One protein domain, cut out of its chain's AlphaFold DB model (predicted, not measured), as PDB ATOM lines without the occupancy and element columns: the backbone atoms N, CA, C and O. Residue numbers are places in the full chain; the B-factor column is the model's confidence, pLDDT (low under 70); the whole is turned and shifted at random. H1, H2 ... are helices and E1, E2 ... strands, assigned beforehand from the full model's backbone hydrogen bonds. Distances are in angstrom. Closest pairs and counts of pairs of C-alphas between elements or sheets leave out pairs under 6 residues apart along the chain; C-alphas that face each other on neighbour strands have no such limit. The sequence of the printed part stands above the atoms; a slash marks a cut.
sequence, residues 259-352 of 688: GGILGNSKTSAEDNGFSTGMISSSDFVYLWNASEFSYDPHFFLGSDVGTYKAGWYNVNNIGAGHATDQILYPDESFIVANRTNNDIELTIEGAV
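This is residues 259 to 352 of the 688 residues of an uncharacterized protein of Opitutae bacterium (UniProt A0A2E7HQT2). A strongly twisted sheet of four strands makes the body, with two short helices, H1 and H2, grazing it and the last strand, E5, running outside the sheet past those helices. The 94 printed residues hold H1 H2 E1 E2 E3 E4 E5 in chain order; the sheet's order is E3 - E2 - E1 - E4, all antiparallel. The class is mixed, with under half of the residues in named elements. The whole is compact, with a radius of gyration of the C-alphas of 12.8 A and spans of 41 by 32 by 21 A.

E1, residues 284 to 289, E2, residues 294 to 301, and E3, residues 311 to 314, form a meander, each strand the antiparallel neighbour of the one before. With E4, residues 333 to 338, beside E1, they form a Greek key, a meander whose first strand neighbours the fourth. N 298 and O 285 are 2.7 A apart, N 301 and O 311 2.8 A, and N 286 and O 335 2.8 A, within hydrogen-bond range. H1, residues 259 to 262, and H2, residues 266 to 271, only graze the sheet. Every O i to N i+4 pair of H2 is within hydrogen-bond range; H1 is too short for one. E5, residues 344 to 351, pairs with no named strand; its closest C-alphas with H1 are Ile 348 and Ile 261, 6.9 A apart.

H1 begins at C-alpha 259 (154.396, 126.691, 200.953). E2 is 21.6 A long, E4 16.2 A and E1 14.8 A. E5, 22.2 A long, ends at C-alpha 351 (151.819, 145.482, 205.611).

The C-alphas farthest apart, Gly 306 and Val 352, are 41.7 A apart. The printed part has no cut. The links H2 to E1 and E3 to E4 are long. Residues 331 and 348 to 352 have pLDDT under 70.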
ATOM      1  N   GLY A 259     155.437 127.343 200.165       87.69
ATOM      2  CA  GLY A 259     154.396 126.691 200.953       87.69
ATOM      3  C   GLY A 259     153.545 127.663 201.770       87.69
ATOM      4  O   GLY A 259     152.345 127.443 201.897       87.69
ATOM      5  N   GLY A 260     154.133 128.733 202.307       83.69
ATOM      6  CA  GLY A 260     153.399 129.747 203.065       83.69
ATOM      7  C   GLY A 260     152.368 130.494 202.218       83.69
ATOM      8  O   GLY A 260     151.265 130.734 202.691       83.69
ATOM      9  N   ILE A 261     152.701 130.801 200.960       84.31
ATOM     10  CA  ILE A 261     151.799 131.530 200.053       84.31
ATOM     11  C   ILE A 261     150.862 130.584 199.300       84.31
ATOM     12  O   ILE A 261     149.670 130.847 199.182       84.31
ATOM     13  N   LEU A 262     151.389 129.485 198.759       89.75
ATOM     14  CA  LEU A 262     150.644 128.633 197.827       89.75
ATOM     15  C   LEU A 262     149.965 127.444 198.513       89.75
ATOM     16  O   LEU A 262     149.092 126.814 197.924       89.75
ATOM     17  N   GLY A 263     150.360 127.128 199.747       89.31
ATOM     18  CA  GLY A 263     149.904 125.971 200.512       89.31
ATOM     19  C   GLY A 263     151.052 125.011 200.830       89.31
ATOM     20  O   GLY A 263     151.783 124.560 199.944       89.31
ATOM     21  N   ASN A 264     151.209 124.675 202.111       86.81
ATOM     22  CA  ASN A 264     152.263 123.794 202.633       86.81
ATOM     23  C   ASN A 264     151.809 122.329 202.781       86.81
ATOM     24  O   ASN A 264     152.619 121.430 203.004       86.81
ATOM     25  N   SER A 265     150.511 122.089 202.628       87.38
ATOM     26  CA  SER A 265     149.853 120.792 202.656       87.38
ATOM     27  C   SER A 265     148.879 120.680 201.488       87.38
ATOM     28  O   SER A 265     148.485 121.687 200.895       87.38
ATOM     29  N   LYS A 266     148.456 119.449 201.179       90.62
ATOM     30  CA  LYS A 266     147.436 119.208 200.153       90.62
ATOM     31  C   LYS A 266     146.185 120.048 200.421       90.62
ATOM     32  O   LYS A 266     145.723 120.736 199.524       90.62
ATOM     33  N   THR A 267     145.681 120.001 201.653       90.50
ATOM     34  CA  THR A 267     144.471 120.722 202.055       90.50
ATOM     35  C   THR A 267     144.631 122.220 201.847       90.50
ATOM     36  O   THR A 267     143.852 122.791 201.107       90.50
ATOM     37  N   SER A 268     145.700 122.832 202.365       89.25
ATOM     38  CA  SER A 268     145.917 124.276 202.184       89.25
ATOM     39  C   SER A 268     146.107 124.692 200.720       89.25
ATOM     40  O   SER A 268     145.719 125.788 200.342       89.25
ATOM     41  N   ALA A 269     146.711 123.838 199.885       92.19
ATOM     42  CA  ALA A 269     146.854 124.133 198.459       92.19
ATOM     43  C   ALA A 269     145.496 124.060 197.737       92.19
ATOM     44  O   ALA A 269     145.188 124.917 196.915       92.19
ATOM     45  N   GLU A 270     144.668 123.066 198.071       94.06
ATOM     46  CA  GLU A 270     143.305 122.933 197.540       94.06
ATOM     47  C   GLU A 270     142.362 124.030 198.061       94.06
ATOM     48  O   GLU A 270     141.498 124.475 197.308       94.06
ATOM     49  N   ASP A 271     142.551 124.508 199.295       92.25
ATOM     50  CA  ASP A 271     141.810 125.643 199.866       92.25
ATOM     51  C   ASP A 271     142.103 126.948 199.105       92.25
ATOM     52  O   ASP A 271     141.199 127.751 198.896       92.25
ATOM     53  N   ASN A 272     143.333 127.115 198.601       91.81
ATOM     54  CA  ASN A 272     143.713 128.185 197.669       91.81
ATOM     55  C   ASN A 272     143.217 127.947 196.224       91.81
ATOM     56  O   ASN A 272     143.528 128.720 195.321       91.81
ATOM     57  N   GLY A 273     142.489 126.857 195.965       93.81
ATOM     58  CA  GLY A 273     141.928 126.522 194.654       93.81
ATOM     59  C   GLY A 273     142.860 125.755 193.712       93.81
ATOM     60  O   GLY A 273     142.429 125.381 192.618       93.81
ATOM     61  N   PHE A 274     144.102 125.452 194.114       95.00
ATOM     62  CA  PHE A 274     145.018 124.675 193.275       95.00
ATOM     63  C   PHE A 274     144.530 123.237 193.079       95.00
ATOM     64  O   PHE A 274     144.191 122.519 194.022       95.00
ATOM     65  N   SER A 275     144.618 122.753 191.846       94.50
ATOM     66  CA  SER A 275     144.539 121.331 191.550       94.50
ATOM     67  C   SER A 275     145.853 120.633 191.904       94.50
ATOM     68  O   SER A 275     146.915 120.961 191.367       94.50
ATOM     69  N   THR A 276     145.778 119.640 192.795       93.00
ATOM     70  CA  THR A 276     146.931 118.855 193.263       93.00
ATOM     71  C   THR A 276     146.951 117.451 192.650       93.00
ATOM     72  O   THR A 276     145.909 116.869 192.338       93.00
ATOM     73  N   GLY A 277     148.135 116.853 192.483       91.06
ATOM     74  CA  GLY A 277     148.252 115.489 191.958       91.06
ATOM     75  C   GLY A 277     149.518 115.246 191.148       91.06
ATOM     76  O   GLY A 277     150.617 115.521 191.608       91.06
ATOM     77  N   MET A 278     149.368 114.655 189.961       90.38
ATOM     78  CA  MET A 278     150.475 114.440 189.021       90.38
ATOM     79  C   MET A 278     150.633 115.654 188.096       90.38
ATOM     80  O   MET A 278     149.691 116.422 187.893       90.38
ATOM     81  N   ILE A 279     151.797 115.787 187.455       91.12
ATOM     82  CA  ILE A 279     152.132 116.892 186.531       91.12
ATOM     83  C   ILE A 279     151.035 117.145 185.476       91.12
ATOM     84  O   ILE A 279     150.734 118.288 185.127       91.12
ATOM     85  N   SER A 280     150.422 116.080 184.950       90.56
ATOM     86  CA  SER A 280     149.424 116.160 183.876       90.56
ATOM     87  C   SER A 280     148.080 116.755 184.298       90.56
ATOM     88  O   SER A 280     147.290 117.096 183.424       90.56
ATOM     89  N   SER A 281     147.795 116.829 185.598       88.81
ATOM     90  CA  SER A 281     146.497 117.257 186.134       88.81
ATOM     91  C   SER A 281     146.583 118.432 187.101       88.81
ATOM     92  O   SER A 281     145.541 118.908 187.523       88.81
ATOM     93  N   SER A 282     147.789 118.857 187.476       93.56
ATOM     94  CA  SER A 282     147.992 119.894 188.491       93.56
ATOM     95  C   SER A 282     148.145 121.276 187.864       93.56
ATOM     96  O   SER A 282     148.609 121.396 186.728       93.56
ATOM     97  N   ASP A 283     147.832 122.319 188.614       96.19
ATOM     98  CA  ASP A 283     148.206 123.687 188.249       96.19
ATOM     99  C   ASP A 283     149.709 123.907 188.430       96.19
ATOM    100  O   ASP A 283     150.372 123.151 189.152       96.19
ATOM    101  N   PHE A 284     150.258 124.908 187.737       95.31
ATOM    102  CA  PHE A 284     151.690 125.196 187.782       95.31
ATOM    103  C   PHE A 284     151.990 126.545 188.414       95.31
ATOM    104  O   PHE A 284     151.278 127.522 188.197       95.31
ATOM    105  N   VAL A 285     153.116 126.602 189.116       94.19
ATOM    106  CA  VAL A 285     153.749 127.849 189.537       94.19
ATOM    107  C   VAL A 285     155.175 127.879 189.016       94.19
ATOM    108  O   VAL A 285     155.925 126.930 189.211       94.19
ATOM    109  N   TYR A 286     155.554 128.943 188.321       91.88
ATOM    110  CA  TYR A 286     156.889 129.088 187.763       91.88
ATOM    111  C   TYR A 286     157.756 129.905 188.714       91.88
ATOM    112  O   TYR A 286     157.479 131.081 188.958       91.88
ATOM    113  N   LEU A 287     158.809 129.273 189.231       90.88
ATOM    114  CA  LEU A 287     159.747 129.853 190.193       90.88
ATOM    115  C   LEU A 287     161.111 130.060 189.534       90.88
ATOM    116  O   LEU A 287     161.507 129.275 188.671       90.88
ATOM    117  N   TRP A 288     161.836 131.098 189.945       87.62
ATOM    118  CA  TRP A 288     163.168 131.384 189.413       87.62
ATOM    119  C   TRP A 288     164.168 130.268 189.752       87.62
ATOM    120  O   TRP A 288     164.345 129.908 190.917       87.62
ATOM    121  N   ASN A 289     164.861 129.757 188.734       86.62
ATOM    122  CA  ASN A 289     165.973 128.823 188.853       86.62
ATOM    123  C   ASN A 289     167.274 129.518 188.432       86.62
ATOM    124  O   ASN A 289     167.605 129.628 187.251       86.62
ATOM    125  N   ALA A 290     168.060 129.937 189.424       80.31
ATOM    126  CA  ALA A 290     169.327 130.628 189.198       80.31
ATOM    127  C   ALA A 290     170.394 129.775 188.481       80.31
ATOM    128  O   ALA A 290     171.345 130.341 187.947       80.31
ATOM    129  N   SER A 291     170.265 128.442 188.476       82.62
ATOM    130  CA  SER A 291     171.217 127.544 187.802       82.62
ATOM    131  C   SER A 291     170.923 127.394 186.309       82.62
ATOM    132  O   SER A 291     171.847 127.211 185.521       82.62
ATOM    133  N   GLU A 292     169.645 127.463 185.929       83.94
ATOM    134  CA  GLU A 292     169.188 127.339 184.536       83.94
ATOM    135  C   GLU A 292     168.896 128.698 183.882       83.94
ATOM    136  O   GLU A 292     168.740 128.780 182.665       83.94
ATOM    137  N   PHE A 293     168.903 129.776 184.673       83.19
ATOM    138  CA  PHE A 293     168.565 131.136 184.253       83.19
ATOM    139  C   PHE A 293     167.146 131.243 183.665       83.19
ATOM    140  O   PHE A 293     166.900 132.022 182.737       83.19
ATOM    141  N   SER A 294     166.218 130.453 184.211       85.38
ATOM    142  CA  SER A 294     164.838 130.298 183.743       85.38
ATOM    143  C   SER A 294     163.834 130.284 184.891       85.38
ATOM    144  O   SER A 294     164.167 130.011 186.041       85.38
ATOM    145  N   TYR A 295     162.575 130.566 184.558       87.44
ATOM    146  CA  TYR A 295     161.435 130.303 185.429       87.44
ATOM    147  C   TYR A 295     160.929 128.882 185.172       87.44
ATOM    148  O   TYR A 295     160.399 128.593 184.097       87.44
ATOM    149  N   ASP A 296     161.090 127.999 186.155       92.69
ATOM    150  CA  ASP A 296     160.786 126.577 186.019       92.69
ATOM    151  C   ASP A 296     159.414 126.235 186.605       92.69
ATOM    152  O   ASP A 296     159.104 126.658 187.725       92.69
ATOM    153  N   PRO A 297     158.595 125.431 185.906       95.19
ATOM    154  CA  PRO A 297     157.287 125.037 186.404       95.19
ATOM    155  C   PRO A 297     157.405 124.097 187.606       95.19
ATOM    156  O   PRO A 297     158.149 123.115 187.586       95.19
ATOM    157  N   HIS A 298     156.604 124.372 188.627       96.44
ATOM    158  CA  HIS A 298     156.420 123.566 189.822       96.44
ATOM    159  C   HIS A 298     154.960 123.141 189.948       96.44
ATOM    160  O   HIS A 298     154.062 123.896 189.588       96.44
ATOM    161  N   PHE A 299     154.718 121.945 190.477       96.06
ATOM    162  CA  PHE A 299     153.373 121.422 190.734       96.06
ATOM    163  C   PHE A 299     153.268 120.879 192.158       96.06
ATOM    164  O   PHE A 299     154.268 120.429 192.723       96.06
ATOM    165  N   PHE A 300     152.059 120.868 192.721       96.06
ATOM    166  CA  PHE A 300     151.824 120.258 194.026       96.06
ATOM    167  C   PHE A 300     151.549 118.755 193.893       96.06
ATOM    168  O   PHE A 300     150.500 118.332 193.396       96.06
ATOM    169  N   LEU A 301     152.464 117.928 194.399       94.75
ATOM    170  CA  LEU A 301     152.259 116.493 194.548       94.75
ATOM    171  C   LEU A 301     151.302 116.233 195.719       94.75
ATOM    172  O   LEU A 301     151.681 116.361 196.880       94.75
ATOM    173  N   GLY A 302     150.057 115.851 195.423       89.69
ATOM    174  CA  GLY A 302     148.987 115.744 196.428       89.69
ATOM    175  C   GLY A 302     149.134 114.602 197.447       89.69
ATOM    176  O   GLY A 302     148.446 114.595 198.464       89.69
ATOM    177  N   SER A 303     149.996 113.616 197.209       90.00
ATOM    178  CA  SER A 303     150.219 112.496 198.134       90.00
ATOM    179  C   SER A 303     151.615 111.914 197.976       90.00
ATOM    180  O   SER A 303     152.191 112.000 196.896       90.00
ATOM    181  N   ASP A 304     152.111 111.227 199.001       90.06
ATOM    182  CA  ASP A 304     153.382 110.507 198.922       90.06
ATOM    183  C   ASP A 304     153.411 109.504 197.751       90.06
ATOM    184  O   ASP A 304     152.511 108.675 197.593       90.06
ATOM    185  N   VAL A 305     154.480 109.542 196.953       88.31
ATOM    186  CA  VAL A 305     154.738 108.599 195.855       88.31
ATOM    187  C   VAL A 305     156.140 108.023 196.025       88.31
ATOM    188  O   VAL A 305     157.146 108.654 195.705       88.31
ATOM    189  N   GLY A 306     156.223 106.795 196.542       88.19
ATOM    190  CA  GLY A 306     157.505 106.151 196.832       88.19
ATOM    191  C   GLY A 306     158.299 106.928 197.888       88.19
ATOM    192  O   GLY A 306     157.872 107.025 199.036       88.19
ATOM    193  N   THR A 307     159.464 107.457 197.511       87.94
ATOM    194  CA  THR A 307     160.311 108.286 198.388       87.94
ATOM    195  C   THR A 307     159.924 109.764 198.389       87.94
ATOM    196  O   THR A 307     160.377 110.495 199.265       87.94
ATOM    197  N   TYR A 308     159.110 110.207 197.428       89.00
ATOM    198  CA  TYR A 308     158.684 111.598 197.308       89.00
ATOM    199  C   TYR A 308     157.519 111.867 198.253       89.00
ATOM    200  O   TYR A 308     156.519 111.146 198.234       89.00
ATOM    201  N   LYS A 309     157.664 112.892 199.090       88.62
ATOM    202  CA  LYS A 309     156.622 113.367 200.007       88.62
ATOM    203  C   LYS A 309     155.718 114.380 199.328       88.62
ATOM    204  O   LYS A 309     156.177 115.029 198.396       88.62
ATOM    205  N   ALA A 310     154.473 114.514 199.771       89.31
ATOM    206  CA  ALA A 310     153.585 115.564 199.267       89.31
ATOM    207  C   ALA A 310     154.222 116.966 199.396       89.31
ATOM    208  O   ALA A 310     154.908 117.241 200.381       89.31
ATOM    209  N   GLY A 311     154.017 117.837 198.405       92.12
ATOM    210  CA  GLY A 311     154.617 119.179 198.364       92.12
ATOM    211  C   GLY A 311     154.853 119.703 196.947       92.12
ATOM    212  O   GLY A 311     154.511 119.041 195.968       92.12
ATOM    213  N   TRP A 312     155.453 120.888 196.833       94.69
ATOM    214  CA  TRP A 312     155.751 121.537 195.550       94.69
ATOM    215  C   TRP A 312     157.020 120.969 194.916       94.69
ATOM    216  O   TRP A 312     158.070 121.066 195.527       94.69
ATOM    217  N   TYR A 313     156.982 120.428 193.700       95.12
ATOM    218  CA  TYR A 313     158.179 119.913 193.012       95.12
ATOM    219  C   TYR A 313     158.411 120.598 191.680       95.12
ATOM    220  O   TYR A 313     157.460 120.826 190.937       95.12
ATOM    221  N   ASN A 314     159.685 120.819 191.347       94.81
ATOM    222  CA  ASN A 314     160.096 121.212 190.005       94.81
ATOM    223  C   ASN A 314     159.724 120.092 189.015       94.81
ATOM    224  O   ASN A 314     160.128 118.938 189.179       94.81
ATOM    225  N   VAL A 315     158.950 120.427 187.984       94.50
ATOM    226  CA  VAL A 315     158.483 119.490 186.950       94.50
ATOM    227  C   VAL A 315     159.654 118.912 186.151       94.50
ATOM    228  O   VAL A 315     159.630 117.734 185.791       94.50
ATOM    229  N   ASN A 316     160.685 119.719 185.897       92.38
ATOM    230  CA  ASN A 316     161.864 119.336 185.121       92.38
ATOM    231  C   ASN A 316     162.853 118.502 185.950       92.38
ATOM    232  O   ASN A 316     163.605 117.705 185.389       92.38
ATOM    233  N   ASN A 317     162.845 118.647 187.280       91.12
ATOM    234  CA  ASN A 317     163.771 117.954 188.174       91.12
ATOM    235  C   ASN A 317     163.159 117.631 189.551       91.12
ATOM    236  O   ASN A 317     163.578 118.159 190.580       91.12
ATOM    237  N   ILE A 318     162.210 116.689 189.588       89.56
ATOM    238  CA  ILE A 318     161.582 116.211 190.840       89.56
ATOM    239  C   ILE A 318     162.631 115.670 191.838       89.56
ATOM    240  O   ILE A 318     162.442 115.727 193.053       89.56
ATOM    241  N   GLY A 319     163.770 115.171 191.340       88.00
ATOM    242  CA  GLY A 319     164.866 114.650 192.158       88.00
ATOM    243  C   GLY A 319     165.579 115.698 193.022       88.00
ATOM    244  O   GLY A 319     166.271 115.311 193.962       88.00
ATOM    245  N   ALA A 320     165.393 116.995 192.753       86.75
ATOM    246  CA  ALA A 320     165.934 118.082 193.573       86.75
ATOM    247  C   ALA A 320     165.278 118.185 194.965       86.75
ATOM    248  O   ALA A 320     165.810 118.867 195.840       86.75
ATOM    249  N   GLY A 321     164.160 117.486 195.187       86.88
ATOM    250  CA  GLY A 321     163.334 117.627 196.384       86.88
ATOM    251  C   GLY A 321     162.213 118.645 196.182       86.88
ATOM    252  O   GLY A 321     162.088 119.248 195.116       86.88
ATOM    253  N   HIS A 322     161.360 118.797 197.196       84.94
ATOM    254  CA  HIS A 322     160.263 119.753 197.120       84.94
ATOM    255  C   HIS A 322     160.724 121.175 197.475       84.94
ATOM    256  O   HIS A 322     161.459 121.384 198.436       84.94
ATOM    257  N   ALA A 323     160.216 122.157 196.737       90.75
ATOM    258  CA  ALA A 323     160.443 123.587 196.890       90.75
ATOM    259  C   ALA A 323     159.523 124.248 197.935       90.75
ATOM    260  O   ALA A 323     159.525 125.464 198.046       90.75
ATOM    261  N   THR A 324     158.733 123.488 198.705       88.00
ATOM    262  CA  THR A 324     157.769 124.038 199.683       88.00
ATOM    263  C   THR A 324     158.397 125.055 200.649       88.00
ATOM    264  O   THR A 324     157.767 126.054 200.974       88.00
ATOM    265  N   ASP A 325     159.646 124.842 201.067       87.12
ATOM    266  CA  ASP A 325     160.352 125.732 201.999       87.12
ATOM    267  C   ASP A 325     161.231 126.779 201.291       87.12
ATOM    268  O   ASP A 325     161.984 127.500 201.943       87.12
ATOM    269  N   GLN A 326     161.180 126.854 199.956       89.31
ATOM    270  CA  GLN A 326     161.914 127.866 199.204       89.31
ATOM    271  C   GLN A 326     161.395 129.251 199.593       89.31
ATOM    272  O   GLN A 326     160.196 129.520 199.519       89.31
ATOM    273  N   ILE A 327     162.321 130.113 200.011       88.88
ATOM    274  CA  ILE A 327     162.047 131.498 200.383       88.88
ATOM    275  C   ILE A 327     161.728 132.296 199.122       88.88
ATOM    276  O   ILE A 327     162.420 132.171 198.111       88.88
ATOM    277  N   LEU A 328     160.696 133.124 199.214       85.00
ATOM    278  CA  LEU A 328     160.322 134.104 198.210       85.00
ATOM    279  C   LEU A 328     160.638 135.484 198.776       85.00
ATOM    280  O   LEU A 328     160.143 135.853 199.844       85.00
ATOM    281  N   TYR A 329     161.506 136.225 198.094       81.44
ATOM    282  CA  TYR A 329     161.814 137.579 198.531       81.44
ATOM    283  C   TYR A 329     160.653 138.535 198.209       81.44
ATOM    284  O   TYR A 329     159.977 138.346 197.198       81.44
ATOM    285  N   PRO A 330     160.441 139.597 199.008       75.06
ATOM    286  CA  PRO A 330     159.399 140.591 198.740       75.06
ATOM    287  C   PRO A 330     159.574 141.349 197.416       75.06
ATOM    288  O   PRO A 330     158.605 141.900 196.899       75.06
ATOM    289  N   ASP A 331     160.806 141.399 196.898       68.19
ATOM    290  CA  ASP A 331     161.179 142.002 195.613       68.19
ATOM    291  C   ASP A 331     161.192 140.988 194.451       68.19
ATOM    292  O   ASP A 331     161.552 141.338 193.327       68.19
ATOM    293  N   GLU A 332     160.791 139.739 194.704       76.12
ATOM    294  CA  GLU A 332     160.694 138.678 193.706       76.12
ATOM    295  C   GLU A 332     159.234 138.315 193.442       76.12
ATOM    296  O   GLU A 332     158.393 138.220 194.339       76.12
ATOM    297  N   SER A 333     158.931 138.072 192.172       79.06
ATOM    298  CA  SER A 333     157.633 137.569 191.742       79.06
ATOM    299  C   SER A 333     157.750 136.189 191.105       79.06
ATOM    300  O   SER A 333     158.826 135.739 190.699       79.06
ATOM    301  N   PHE A 334     156.615 135.511 191.010       84.62
ATOM    302  CA  PHE A 334     156.454 134.210 190.375       84.62
ATOM    303  C   PHE A 334     155.215 134.208 189.477       84.62
ATOM    304  O   PHE A 334     154.344 135.072 189.580       84.62
ATOM    305  N   ILE A 335     155.133 133.240 188.565       86.75
ATOM    306  CA  ILE A 335     153.995 133.119 187.642       86.75
ATOM    307  C   ILE A 335     153.101 131.990 188.127       86.75
ATOM    308  O   ILE A 335     153.557 130.856 188.249       86.75
ATOM    309  N   VAL A 336     151.823 132.265 188.337       89.81
ATOM    310  CA  VAL A 336     150.804 131.244 188.573       89.81
ATOM    311  C   VAL A 336     150.115 130.942 187.255       89.81
ATOM    312  O   VAL A 336     149.650 131.850 186.570       89.81
ATOM    313  N   ALA A 337     150.053 129.667 186.892       91.81
ATOM    314  CA  ALA A 337     149.351 129.179 185.719       91.81
ATOM    315  C   ALA A 337     148.183 128.301 186.163       91.81
ATOM    316  O   ALA A 337     148.373 127.140 186.541       91.81
ATOM    317  N   ASN A 338     146.977 128.855 186.068       93.25
ATOM    318  CA  ASN A 338     145.746 128.102 186.216       93.25
ATOM    319  C   ASN A 338     145.534 127.249 184.960       93.25
ATOM    320  O   ASN A 338     145.403 127.750 183.840       93.25
ATOM    321  N   ARG A 339     145.567 125.936 185.146       93.62
ATOM    322  CA  ARG A 339     145.464 124.897 184.120       93.62
ATOM    323  C   ARG A 339     144.176 124.095 184.278       93.62
ATOM    324  O   ARG A 339     143.997 123.114 183.546       93.62
ATOM    325  N   THR A 340     143.306 124.475 185.215       88.94
ATOM    326  CA  THR A 340     142.094 123.741 185.576       88.94
ATOM    327  C   THR A 340     140.872 124.657 185.694       88.94
ATOM    328  O   THR A 340     140.912 125.830 185.345       88.94
ATOM    329  N   ASN A 341     139.727 124.095 186.086       86.44
ATOM    330  CA  ASN A 341     138.437 124.789 186.029       86.44
ATOM    331  C   ASN A 341     138.052 125.478 187.352       86.44
ATOM    332  O   ASN A 341     136.898 125.882 187.493       86.44
ATOM    333  N   ASN A 342     138.970 125.559 188.316       90.50
ATOM    334  CA  ASN A 342     138.745 126.227 189.596       90.50
ATOM    335  C   ASN A 342     139.452 127.576 189.589       90.50
ATOM    336  O   ASN A 342     140.555 127.675 189.058       90.50
ATOM    337  N   ASP A 343     138.835 128.602 190.165       92.62
ATOM    338  CA  ASP A 343     139.550 129.845 190.439       92.62
ATOM    339  C   ASP A 343     140.622 129.557 191.500       92.62
ATOM    340  O   ASP A 343     140.362 128.839 192.466       92.62
ATOM    341  N   ILE A 344     141.827 130.088 191.298       93.69
ATOM    342  CA  ILE A 344     142.885 130.054 192.311       93.69
ATOM    343  C   ILE A 344     142.810 131.378 193.063       93.69
ATOM    344  O   ILE A 344     142.873 132.442 192.443       93.69
ATOM    345  N   GLU A 345     142.682 131.316 194.382       90.06
ATOM    346  CA  GLU A 345     142.607 132.479 195.262       90.06
ATOM    347  C   GLU A 345     143.802 132.471 196.206       90.06
ATOM    348  O   GLU A 345     143.955 131.586 197.045       90.06
ATOM    349  N   LEU A 346     144.668 133.471 196.063       83.56
ATOM    350  CA  LEU A 346     145.839 133.639 196.912       83.56
ATOM    351  C   LEU A 346     145.615 134.829 197.823       83.56
ATOM    352  O   LEU A 346     145.463 135.953 197.346       83.56
ATOM    353  N   THR A 347     145.608 134.592 199.129       75.50
ATOM    354  CA  THR A 347     145.540 135.669 200.116       75.50
ATOM    355  C   THR A 347     146.936 135.950 200.641       75.50
ATOM    356  O   THR A 347     147.572 135.083 201.236       75.50
ATOM    357  N   ILE A 348     147.411 137.169 200.410       68.94
ATOM    358  CA  ILE A 348     148.679 137.658 200.942       68.94
ATOM    359  C   ILE A 348     148.345 138.562 202.123       68.94
ATOM    360  O   ILE A 348     147.709 139.605 201.960       68.94
ATOM    361  N   GLU A 349     148.750 138.136 203.316       59.81
ATOM    362  CA  GLU A 349     148.621 138.912 204.549       59.81
ATOM    363  C   GLU A 349     149.919 139.674 204.830       59.81
ATOM    364  O   GLU A 349     150.993 139.067 204.881       59.81
ATOM    365  N   GLY A 350     149.824 140.987 205.047       53.53
ATOM    366  CA  GLY A 350     150.969 141.791 205.464       53.53
ATOM    367  C   GLY A 350     150.752 143.298 205.388       53.53
ATOM    368  O   GLY A 350     149.711 143.799 204.954       53.53
ATOM    369  N   ALA A 351     151.774 144.042 205.810       45.03
ATOM    370  CA  ALA A 351     151.819 145.482 205.611       45.03
ATOM    371  C   ALA A 351     151.944 145.780 204.109       45.03
ATOM    372  O   ALA A 351     152.974 145.477 203.499       45.03
ATOM    373  N   VAL A 352     150.916 146.393 203.517       40.62
ATOM    374  CA  VAL A 352     151.026 146.953 202.165       40.62
ATOM    375  C   VAL A 352     152.035 148.093 202.260       40.62
ATOM    376  O   VAL A 352     151.759 149.129 202.866       40.62
TER     377      VAL A 352